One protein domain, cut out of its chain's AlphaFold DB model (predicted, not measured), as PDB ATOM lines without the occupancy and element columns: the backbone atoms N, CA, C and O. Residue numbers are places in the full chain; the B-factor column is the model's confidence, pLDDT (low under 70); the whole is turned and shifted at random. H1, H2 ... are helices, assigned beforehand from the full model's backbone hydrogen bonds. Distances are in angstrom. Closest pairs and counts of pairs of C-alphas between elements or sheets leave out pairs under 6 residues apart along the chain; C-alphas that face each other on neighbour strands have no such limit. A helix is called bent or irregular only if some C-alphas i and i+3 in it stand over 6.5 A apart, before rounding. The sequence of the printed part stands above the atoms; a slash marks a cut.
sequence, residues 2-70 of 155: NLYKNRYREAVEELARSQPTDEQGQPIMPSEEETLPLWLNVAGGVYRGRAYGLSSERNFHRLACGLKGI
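What this domain is: This is residues 2 to 70 of the 155 residues of an uncharacterized protein of Nicotiana attenuata (UniProt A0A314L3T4). Four helices follow one another in an elongated zigzag of two helical hairpins: the long H1 and H2 pack together, crossing at a steep angle, and the short H3 turns off the end of H2 and pairs with H4. The long loop of residues 19 to 31 makes one end of the shape, and H4 with the last residues lies toward the other. The printed part has 69 residues with four named helices, H1, H2, H3 and H4 in that order, and no named strand; its class is all helix. It is only just loose, close to compact, with a radius of gyration of the C-alphas of 13.5 A, and it spans 43 by 27 by 16 A.

How they stand to each other: H1, residues 2 to 18, touches H2, residues 32 to 43, closest at the C-alphas of Tyr 8 and Trp 39, 5.9 A apart. They run opposite ways at a steep tilt of 41 degrees and form a helical hairpin. H2 is irregular, with C-alphas 34 and 37 at 7.0 A. With residues 39 to 43 alone, H2 touches H3, residues 46 to 51, only at the corner by their link; the closest C-alphas are those of Ala 43 and Gly 49, 5.0 A apart. The lines of H2 and H3 are about perpendicular, at 77 degrees. H3 touches H4, residues 57 to 68, closest at the C-alphas of Val 46 and Phe 60, 6.5 A apart. These two form a second helical hairpin and run opposite ways at a tilt of 38 degrees, only just steep. H2 and H4 are close but not clearly touching, with the C-alphas of Leu 36 and Asn 59 the closest, 8.0 A apart. H1 is apart from H3 and from H4. In H1, H3 and H4 every O i to N i+4 pair is within hydrogen-bond range; in H2, 6 of 8 are.

Where its parts are: H1 begins at C-alpha 2, (-50.190, 14.983, 16.900), and measures 24.4 A from first to last C-alpha. H2 begins at C-alpha 32, (-33.170, 9.777, 26.876), and measures 15.8 A. H3 has six residues. H4 measures 16.0 A and ends at C-alpha 68, (-33.067, 28.886, 36.884).

The domain as a whole: The two C-alphas farthest apart are those of Gln 24 and Ile 70, at 44.5 A. The printed part has no cut. The link from H1 to H2 is long, with 13 residues; those from H2 to H3 and from H3 to H4 are tight. The mean pLDDT of the printed part is 84.9, and residues 66 to 70 are under 70.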
ATOM      1  N   ASN A   2     -50.818  16.117  17.605       75.56
ATOM      2  CA  ASN A   2     -50.190  14.983  16.900       75.56
ATOM      3  C   ASN A   2     -48.979  15.342  16.016       75.56
ATOM      4  O   ASN A   2     -48.065  14.536  15.900       75.56
ATOM      5  N   LEU A   3     -48.912  16.560  15.466       85.69
ATOM      6  CA  LEU A   3     -47.807  16.984  14.593       85.69
ATOM      7  C   LEU A   3     -46.434  16.972  15.291       85.69
ATOM      8  O   LEU A   3     -45.453  16.511  14.719       85.69
ATOM      9  N   TYR A   4     -46.347  17.471  16.527       85.75
ATOM     10  CA  TYR A   4     -45.080  17.526  17.269       85.75
ATOM     11  C   TYR A   4     -44.624  16.143  17.727       85.75
ATOM     12  O   TYR A   4     -43.437  15.845  17.680       85.75
ATOM     13  N   LYS A   5     -45.570  15.277  18.104       87.25
ATOM     14  CA  LYS A   5     -45.283  13.877  18.432       87.25
ATOM     15  C   LYS A   5     -44.800  13.093  17.213       87.25
ATOM     16  O   LYS A   5     -43.875  12.305  17.344       87.25
ATOM     17  N   ASN A   6     -45.388  13.336  16.040       91.75
ATOM     18  CA  ASN A   6     -44.959  12.702  14.793       91.75
ATOM     19  C   ASN A   6     -43.552  13.146  14.388       91.75
ATOM     20  O   ASN A   6     -42.695  12.291  14.216       91.75
ATOM     21  N   ARG A   7     -43.287  14.459  14.365       91.50
ATOM     22  CA  ARG A   7     -41.949  14.988  14.055       91.50
ATOM     23  C   ARG A   7     -40.881  14.525  15.040       91.50
ATOM     24  O   ARG A   7     -39.764  14.234  14.640       91.50
ATOM     25  N   TYR A   8     -41.215  14.454  16.328       91.56
ATOM     26  CA  TYR A   8     -40.290  13.928  17.326       91.56
ATOM     27  C   TYR A   8     -39.985  12.447  17.088       91.56
ATOM     28  O   TYR A   8     -38.823  12.064  17.094       91.56
ATOM     29  N   ARG A   9     -41.010  11.627  16.833       91.06
ATOM     30  CA  ARG A   9     -40.826  10.206  16.528       91.06
ATOM     31  C   ARG A   9     -39.956  10.003  15.285       91.06
ATOM     32  O   ARG A   9     -39.013   9.230  15.353       91.06
ATOM     33  N   GLU A  10     -40.229  10.730  14.203       93.25
ATOM     34  CA  GLU A  10     -39.418  10.690  12.976       93.25
ATOM     35  C   GLU A  10     -37.950  11.032  13.263       93.25
ATOM     36  O   GLU A  10     -37.056  10.301  12.845       93.25
ATOM     37  N   ALA A  11     -37.696  12.080  14.053       91.81
ATOM     38  CA  ALA A  11     -36.344  12.475  14.435       91.81
ATOM     39  C   ALA A  11     -35.631  11.423  15.309       91.81
ATOM     40  O   ALA A  11     -34.428  11.215  15.170       91.81
ATOM     41  N   VAL A  12     -36.356  10.746  16.206       91.25
ATOM     42  CA  VAL A  12     -35.805   9.652  17.028       91.25
ATOM     43  C   VAL A  12     -35.497   8.423  16.173       91.25
ATOM     44  O   VAL A  12     -34.458   7.802  16.365       91.25
ATOM     45  N   GLU A  13     -36.361   8.083  15.218       91.56
ATOM     46  CA  GLU A  13     -36.134   6.976  14.280       91.56
ATOM     47  C   GLU A  13     -34.945   7.244  13.350       91.56
ATOM     48  O   GLU A  13     -34.153   6.343  13.074       91.56
ATOM     49  N   GLU A  14     -34.790   8.480  12.874       91.88
ATOM     50  CA  GLU A  14     -33.630   8.896  12.084       91.88
ATOM     51  C   GLU A  14     -32.331   8.809  12.898       91.88
ATOM     52  O   GLU A  14     -31.321   8.295  12.404       91.88
ATOM     53  N   LEU A  15     -32.373   9.234  14.166       90.81
ATOM     54  CA  LEU A  15     -31.245   9.102  15.082       90.81
ATOM     55  C   LEU A  15     -30.900   7.628  15.331       90.81
ATOM     56  O   LEU A  15     -29.737   7.257  15.217       90.81
ATOM     57  N   ALA A  16     -31.898   6.783  15.597       89.69
ATOM     58  CA  ALA A  16     -31.712   5.347  15.808       89.69
ATOM     59  C   ALA A  16     -31.109   4.652  14.577       89.69
ATOM     60  O   ALA A  16     -30.229   3.810  14.710       89.69
ATOM     61  N   ARG A  17     -31.523   5.039  13.362       88.38
ATOM     62  CA  ARG A  17     -30.970   4.499  12.105       88.38
ATOM     63  C   ARG A  17     -29.508   4.890  11.880       88.38
ATOM     64  O   ARG A  17     -28.793   4.198  11.164       88.38
ATOM     65  N   SER A  18     -29.090   6.012  12.456       87.44
ATOM     66  CA  SER A  18     -27.714   6.502  12.379       87.44
ATOM     67  C   SER A  18     -26.802   5.864  13.434       87.44
ATOM     68  O   SER A  18     -25.584   6.007  13.342       87.44
ATOM     69  N   GLN A  19     -27.368   5.180  14.436       84.31
ATOM     70  CA  GLN A  19     -26.602   4.464  15.453       84.31
ATOM     71  C   GLN A  19     -26.175   3.073  14.962       84.31
ATOM     72  O   GLN A  19     -26.869   2.458  14.147       84.31
ATOM     73  N   PRO A  20     -25.033   2.555  15.450       83.50
ATOM     74  CA  PRO A  20     -24.658   1.173  15.204       83.50
ATOM     75  C   PRO A  20     -25.721   0.222  15.766       83.50
ATOM     76  O   PRO A  20     -26.329   0.471  16.806       83.50
ATOM     77  N   THR A  21     -25.941  -0.876  15.058       86.94
ATOM     78  CA  THR A  21     -26.700  -2.029  15.549       86.94
ATOM     79  C   THR A  21     -25.905  -2.770  16.619       86.94
ATOM     80  O   THR A  21     -24.675  -2.781  16.579       86.94
ATOM     81  N   ASP A  22     -26.603  -3.399  17.560       84.00
ATOM     82  CA  ASP A  22     -25.974  -4.283  18.539       84.00
ATOM     83  C   ASP A  22     -25.400  -5.562  17.893       84.00
ATOM     84  O   ASP A  22     -25.522  -5.799  16.687       84.00
ATOM     85  N   GLU A  23     -24.773  -6.408  18.711       86.62
ATOM     86  CA  GLU A  23     -24.179  -7.689  18.298       86.62
ATOM     87  C   GLU A  23     -25.201  -8.655  17.657       86.62
ATOM     88  O   GLU A  23     -24.822  -9.625  17.000       86.62
ATOM     89  N   GLN A  24     -26.504  -8.412  17.841       85.06
ATOM     90  CA  GLN A  24     -27.608  -9.183  17.268       85.06
ATOM     91  C   GLN A  24     -28.212  -8.519  16.017       85.06
ATOM     92  O   GLN A  24     -29.162  -9.051  15.437       85.06
ATOM     93  N   GLY A  25     -27.670  -7.383  15.571       79.75
ATOM     94  CA  GLY A  25     -28.179  -6.639  14.423       79.75
ATOM     95  C   GLY A  25     -29.443  -5.826  14.721       79.75
ATOM     96  O   GLY A  25     -30.126  -5.420  13.778       79.75
ATOM     97  N   GLN A  26     -29.794  -5.588  15.991       81.88
ATOM     98  CA  GLN A  26     -30.944  -4.765  16.370       81.88
ATOM     99  C   GLN A  26     -30.548  -3.289  16.534       81.88
ATOM    100  O   GLN A  26     -29.479  -2.991  17.076       81.88
ATOM    101  N   PRO A  27     -31.370  -2.337  16.043       81.19
ATOM    102  CA  PRO A  27     -31.087  -0.915  16.201       81.19
ATOM    103  C   PRO A  27     -31.009  -0.538  17.677       81.19
ATOM    104  O   PRO A  27     -31.954  -0.780  18.434       81.19
ATOM    105  N   ILE A  28     -29.903   0.087  18.079       86.12
ATOM    106  CA  ILE A  28     -29.767   0.614  19.432       86.12
ATOM    107  C   ILE A  28     -30.692   1.823  19.553       86.12
ATOM    108  O   ILE A  28     -30.615   2.787  18.787       86.12
ATOM    109  N   MET A  29     -31.617   1.748  20.507       86.50
ATOM    110  CA  MET A  29     -32.516   2.858  20.779       86.50
ATOM    111  C   MET A  29     -31.736   3.996  21.446       86.50
ATOM    112  O   MET A  29     -31.084   3.751  22.464       86.50
ATOM    113  N   PRO A  30     -31.844   5.235  20.936       87.81
ATOM    114  CA  PRO A  30     -31.184   6.378  21.541       87.81
ATOM    115  C   PRO A  30     -31.612   6.553  22.996       87.81
ATOM    116  O   PRO A  30     -32.794   6.437  23.340       87.81
ATOM    117  N   SER A  31     -30.648   6.867  23.852       87.25
ATOM    118  CA  SER A  31     -30.910   7.161  25.253       87.25
ATOM    119  C   SER A  31     -31.742   8.437  25.415       87.25
ATOM    120  O   SER A  31     -31.806   9.310  24.544       87.25
ATOM    121  N   GLU A  32     -32.364   8.591  26.583       83.88
ATOM    122  CA  GLU A  32     -33.170   9.777  26.876       83.88
ATOM    123  C   GLU A  32     -32.348  11.076  26.747       83.88
ATOM    124  O   GLU A  32     -32.867  12.082  26.274       83.88
ATOM    125  N   GLU A  33     -31.058  11.046  27.099       84.50
ATOM    126  CA  GLU A  33     -30.153  12.198  27.004       84.50
ATOM    127  C   GLU A  33     -29.763  12.531  25.556       84.50
ATOM    128  O   GLU A  33     -29.696  13.704  25.197       84.50
ATOM    129  N   GLU A  34     -29.607  11.531  24.690       87.25
ATOM    130  CA  GLU A  34     -29.349  11.744  23.258       87.25
ATOM    131  C   GLU A  34     -30.581  12.280  22.520       87.25
ATOM    132  O   GLU A  34     -30.461  13.054  21.572       87.25
ATOM    133  N   THR A  35     -31.784  11.923  22.979       88.38
ATOM    134  CA  THR A  35     -33.040  12.449  22.417       88.38
ATOM    135  C   THR A  35     -33.418  13.838  22.940       88.38
ATOM    136  O   THR A  35     -34.312  14.479  22.375       88.38
ATOM    137  N   LEU A  36     -32.731  14.350  23.975       87.06
ATOM    138  CA  LEU A  36     -33.011  15.662  24.573       87.06
ATOM    139  C   LEU A  36     -33.020  16.818  23.558       87.06
ATOM    140  O   LEU A  36     -33.994  17.580  23.532       87.06
ATOM    141  N   PRO A  37     -31.989  16.981  22.704       89.19
ATOM    142  CA  PRO A  37     -31.953  18.072  21.735       89.19
ATOM    143  C   PRO A  37     -33.080  17.966  20.702       89.19
ATOM    144  O   PRO A  37     -33.607  18.987  20.260       89.19
ATOM    145  N   LEU A  38     -33.495  16.745  20.346       90.75
ATOM    146  CA  LEU A  38     -34.513  16.504  19.324       90.75
ATOM    147  C   LEU A  38     -35.866  17.085  19.730       90.75
ATOM    148  O   LEU A  38     -36.452  17.868  18.981       90.75
ATOM    149  N   TRP A  39     -36.367  16.760  20.926       88.38
ATOM    150  CA  TRP A  39     -37.654  17.312  21.351       88.38
ATOM    151  C   TRP A  39     -37.566  18.800  21.696       88.38
ATOM    152  O   TRP A  39     -38.549  19.513  21.484       88.38
ATOM    153  N   LEU A  40     -36.420  19.295  22.183       89.75
ATOM    154  CA  LEU A  40     -36.210  20.730  22.409       89.75
ATOM    155  C   LEU A  40     -36.344  21.516  21.102       89.75
ATOM    156  O   LEU A  40     -37.060  22.521  21.070       89.75
ATOM    157  N   ASN A  41     -35.734  21.014  20.029       90.31
ATOM    158  CA  ASN A  41     -35.817  21.594  18.693       90.31
ATOM    159  C   ASN A  41     -37.238  21.493  18.122       90.31
ATOM    160  O   ASN A  41     -37.795  22.492  17.671       90.31
ATOM    161  N   VAL A  42     -37.865  20.312  18.198       90.69
ATOM    162  CA  VAL A  42     -39.220  20.081  17.665       90.69
ATOM    163  C   VAL A  42     -40.268  20.929  18.388       90.69
ATOM    164  O   VAL A  42     -41.166  21.477  17.745       90.69
ATOM    165  N   ALA A  43     -40.185  21.042  19.715       88.38
ATOM    166  CA  ALA A  43     -41.159  21.775  20.519       88.38
ATOM    167  C   ALA A  43     -40.879  23.282  20.607       88.38
ATOM    168  O   ALA A  43     -41.780  24.039  20.976       88.38
ATOM    169  N   GLY A  44     -39.654  23.720  20.299       87.75
ATOM    170  CA  GLY A  44     -39.215  25.101  20.499       87.75
ATOM    171  C   GLY A  44     -38.987  25.443  21.975       87.75
ATOM    172  O   GLY A  44     -39.309  26.549  22.408       87.75
ATOM    173  N   GLY A  45     -38.483  24.485  22.760       87.44
ATOM    174  CA  GLY A  45     -38.041  24.699  24.141       87.44
ATOM    175  C   GLY A  45     -38.752  23.876  25.223       87.44
ATOM    176  O   GLY A  45     -39.766  23.211  24.999       87.44
ATOM    177  N   VAL A  46     -38.199  23.964  26.439       87.06
ATOM    178  CA  VAL A  46     -38.510  23.112  27.607       87.06
ATOM    179  C   VAL A  46     -40.002  23.106  27.968       87.06
ATOM    180  O   VAL A  46     -40.611  22.046  28.115       87.06
ATOM    181  N   TYR A  47     -40.624  24.285  28.068       86.94
ATOM    182  CA  TYR A  47     -42.027  24.412  28.485       86.94
ATOM    183  C   TYR A  47     -43.011  23.868  27.445       86.94
ATOM    184  O   TYR A  47     -43.970  23.182  27.802       86.94
ATOM    185  N   ARG A  48     -42.760  24.124  26.154       88.06
ATOM    186  CA  ARG A  48     -43.578  23.572  25.064       88.06
ATOM    187  C   ARG A  48     -43.401  22.059  24.958       88.06
ATOM    188  O   ARG A  48     -44.388  21.350  24.791       88.06
ATOM    189  N   GLY A  49     -42.180  21.556  25.145       88.19
ATOM    190  CA  GLY A  49     -41.907  20.117  25.180       88.19
ATOM    191  C   GLY A  49     -42.690  19.396  26.276       88.19
ATOM    192  O   GLY A  49     -43.306  18.364  26.004       88.19
ATOM    193  N   ARG A  50     -42.768  19.979  27.484       87.56
ATOM    194  CA  ARG A  50     -43.626  19.462  28.564       87.56
ATOM    195  C   ARG A  50     -45.110  19.515  28.193       87.56
ATOM    196  O   ARG A  50     -45.804  18.519  28.365       87.56
ATOM    197  N   ALA A  51     -45.591  20.635  27.645       87.75
ATOM    198  CA  ALA A  51     -46.995  20.793  27.249       87.75
ATOM    199  C   ALA A  51     -47.437  19.777  26.178       87.75
ATOM    200  O   ALA A  51     -48.588  19.346  26.167       87.75
ATOM    201  N   TYR A  52     -46.523  19.366  25.296       88.56
ATOM    202  CA  TYR A  52     -46.785  18.353  24.271       88.56
ATOM    203  C   TYR A  52     -46.520  16.910  24.730       88.56
ATOM    204  O   TYR A  52     -46.812  15.976  23.979       88.56
ATOM    205  N   GLY A  53     -46.016  16.718  25.953       88.00
ATOM    206  CA  GLY A  53     -45.674  15.405  26.501       88.00
ATOM    207  C   GLY A  53     -44.484  14.749  25.799       88.00
ATOM    208  O   GLY A  53     -44.503  13.539  25.600       88.00
ATOM    209  N   LEU A  54     -43.501  15.545  25.362       88.06
ATOM    210  CA  LEU A  54     -42.276  15.069  24.703       88.06
ATOM    211  C   LEU A  54     -41.084  14.939  25.663       88.06
ATOM    212  O   LEU A  54     -40.122  14.253  25.346       88.06
ATOM    213  N   SER A  55     -41.141  15.594  26.825       85.38
ATOM    214  CA  SER A  55     -40.119  15.509  27.874       85.38
ATOM    215  C   SER A  55     -40.644  14.706  29.053       85.38
ATOM    216  O   SER A  55     -41.777  14.929  29.487       85.38
ATOM    217  N   SER A  56     -39.794  13.864  29.645       84.75
ATOM    218  CA  SER A  56     -40.069  13.325  30.975       84.75
ATOM    219  C   SER A  56     -40.051  14.430  32.027       84.75
ATOM    220  O   SER A  56     -39.467  15.508  31.843       84.75
ATOM    221  N   GLU A  57     -40.674  14.146  33.166       85.31
ATOM    222  CA  GLU A  57     -40.659  15.041  34.315       85.31
ATOM    223  C   GLU A  57     -39.239  15.248  34.858       85.31
ATOM    224  O   GLU A  57     -38.881  16.372  35.212       85.31
ATOM    225  N   ARG A  58     -38.397  14.206  34.839       83.81
ATOM    226  CA  ARG A  58     -36.980  14.285  35.225       83.81
ATOM    227  C   ARG A  58     -36.222  15.281  34.347       83.81
ATOM    228  O   ARG A  58     -35.541  16.164  34.869       83.81
ATOM    229  N   ASN A  59     -36.369  15.171  33.028       82.50
ATOM    230  CA  ASN A  59     -35.693  16.052  32.080       82.50
ATOM    231  C   ASN A  59     -36.203  17.489  32.141       82.50
ATOM    232  O   ASN A  59     -35.407  18.429  32.092       82.50
ATOM    233  N   PHE A  60     -37.509  17.667  32.345       84.62
ATOM    234  CA  PHE A  60     -38.075  18.985  32.586       84.62
ATOM    235  C   PHE A  60     -37.441  19.636  33.817       84.62
ATOM    236  O   PHE A  60     -36.972  20.765  33.719       84.62
ATOM    237  N   HIS A  61     -37.374  18.930  34.950       83.19
ATOM    238  CA  HIS A  61     -36.779  19.470  36.174       83.19
ATOM    239  C   HIS A  61     -35.291  19.775  35.999       83.19
ATOM    240  O   HIS A  61     -34.856  20.860  36.376       83.19
ATOM    241  N   ARG A  62     -34.516  18.878  35.375       82.12
ATOM    242  CA  ARG A  62     -33.089  19.109  35.101       82.12
ATOM    243  C   ARG A  62     -32.866  20.386  34.286       82.12
ATOM    244  O   ARG A  62     -32.056  21.226  34.672       82.12
ATOM    245  N   LEU A  63     -33.604  20.554  33.189       81.50
ATOM    246  CA  LEU A  63     -33.449  21.695  32.282       81.50
ATOM    247  C   LEU A  63     -34.025  22.987  32.868       81.50
ATOM    248  O   LEU A  63     -33.406  24.045  32.763       81.50
ATOM    249  N   ALA A  64     -35.183  22.915  33.524       79.25
ATOM    250  CA  ALA A  64     -35.795  24.064  34.180       79.25
ATOM    251  C   ALA A  64     -34.924  24.581  35.336       79.25
ATOM    252  O   ALA A  64     -34.736  25.788  35.459       79.25
ATOM    253  N   CYS A  65     -34.343  23.690  36.147       72.44
ATOM    254  CA  CYS A  65     -33.422  24.071  37.219       72.44
ATOM    255  C   CYS A  65     -32.084  24.592  36.677       72.44
ATOM    256  O   CYS A  65     -31.592  25.598  37.184       72.44
ATOM    257  N   GLY A  66     -31.530  23.974  35.626       67.88
ATOM    258  CA  GLY A  66     -30.312  24.457  34.965       67.88
ATOM    259  C   GLY A  66     -30.461  25.877  34.403       67.88
ATOM    260  O   GLY A  66     -29.556  26.695  34.535       67.88
ATOM    261  N   LEU A  67     -31.638  26.211  33.864       62.75
ATOM    262  CA  LEU A  67     -31.963  27.570  33.414       62.75
ATOM    263  C   LEU A  67     -32.214  28.541  34.577       62.75
ATOM    264  O   LEU A  67     -31.883  29.720  34.470       62.75
ATOM    265  N   LYS A  68     -32.762  28.063  35.700       62.59
ATOM    266  CA  LYS A  68     -33.067  28.886  36.884       62.59
ATOM    267  C   LYS A  68     -31.813  29.447  37.575       62.59
ATOM    268  O   LYS A  68     -31.928  30.415  38.320       62.59
ATOM    269  N   GLY A  69     -30.635  28.872  37.312       56.97
ATOM    270  CA  GLY A  69     -29.341  29.345  37.819       56.97
ATOM    271  C   GLY A  69     -28.648  30.407  36.957       56.97
ATOM    272  O   GLY A  69     -27.712  31.051  37.428       56.97
ATOM    273  N   ILE A  70     -29.097  30.636  35.715       60.50
ATOM    274  CA  ILE A  70     -28.544  31.695  34.860       60.50
ATOM    275  C   ILE A  70     -29.191  33.011  35.291       60.50
ATOM    276  O   ILE A  70     -30.242  33.414  34.793       60.50
TER     277      ILE A  70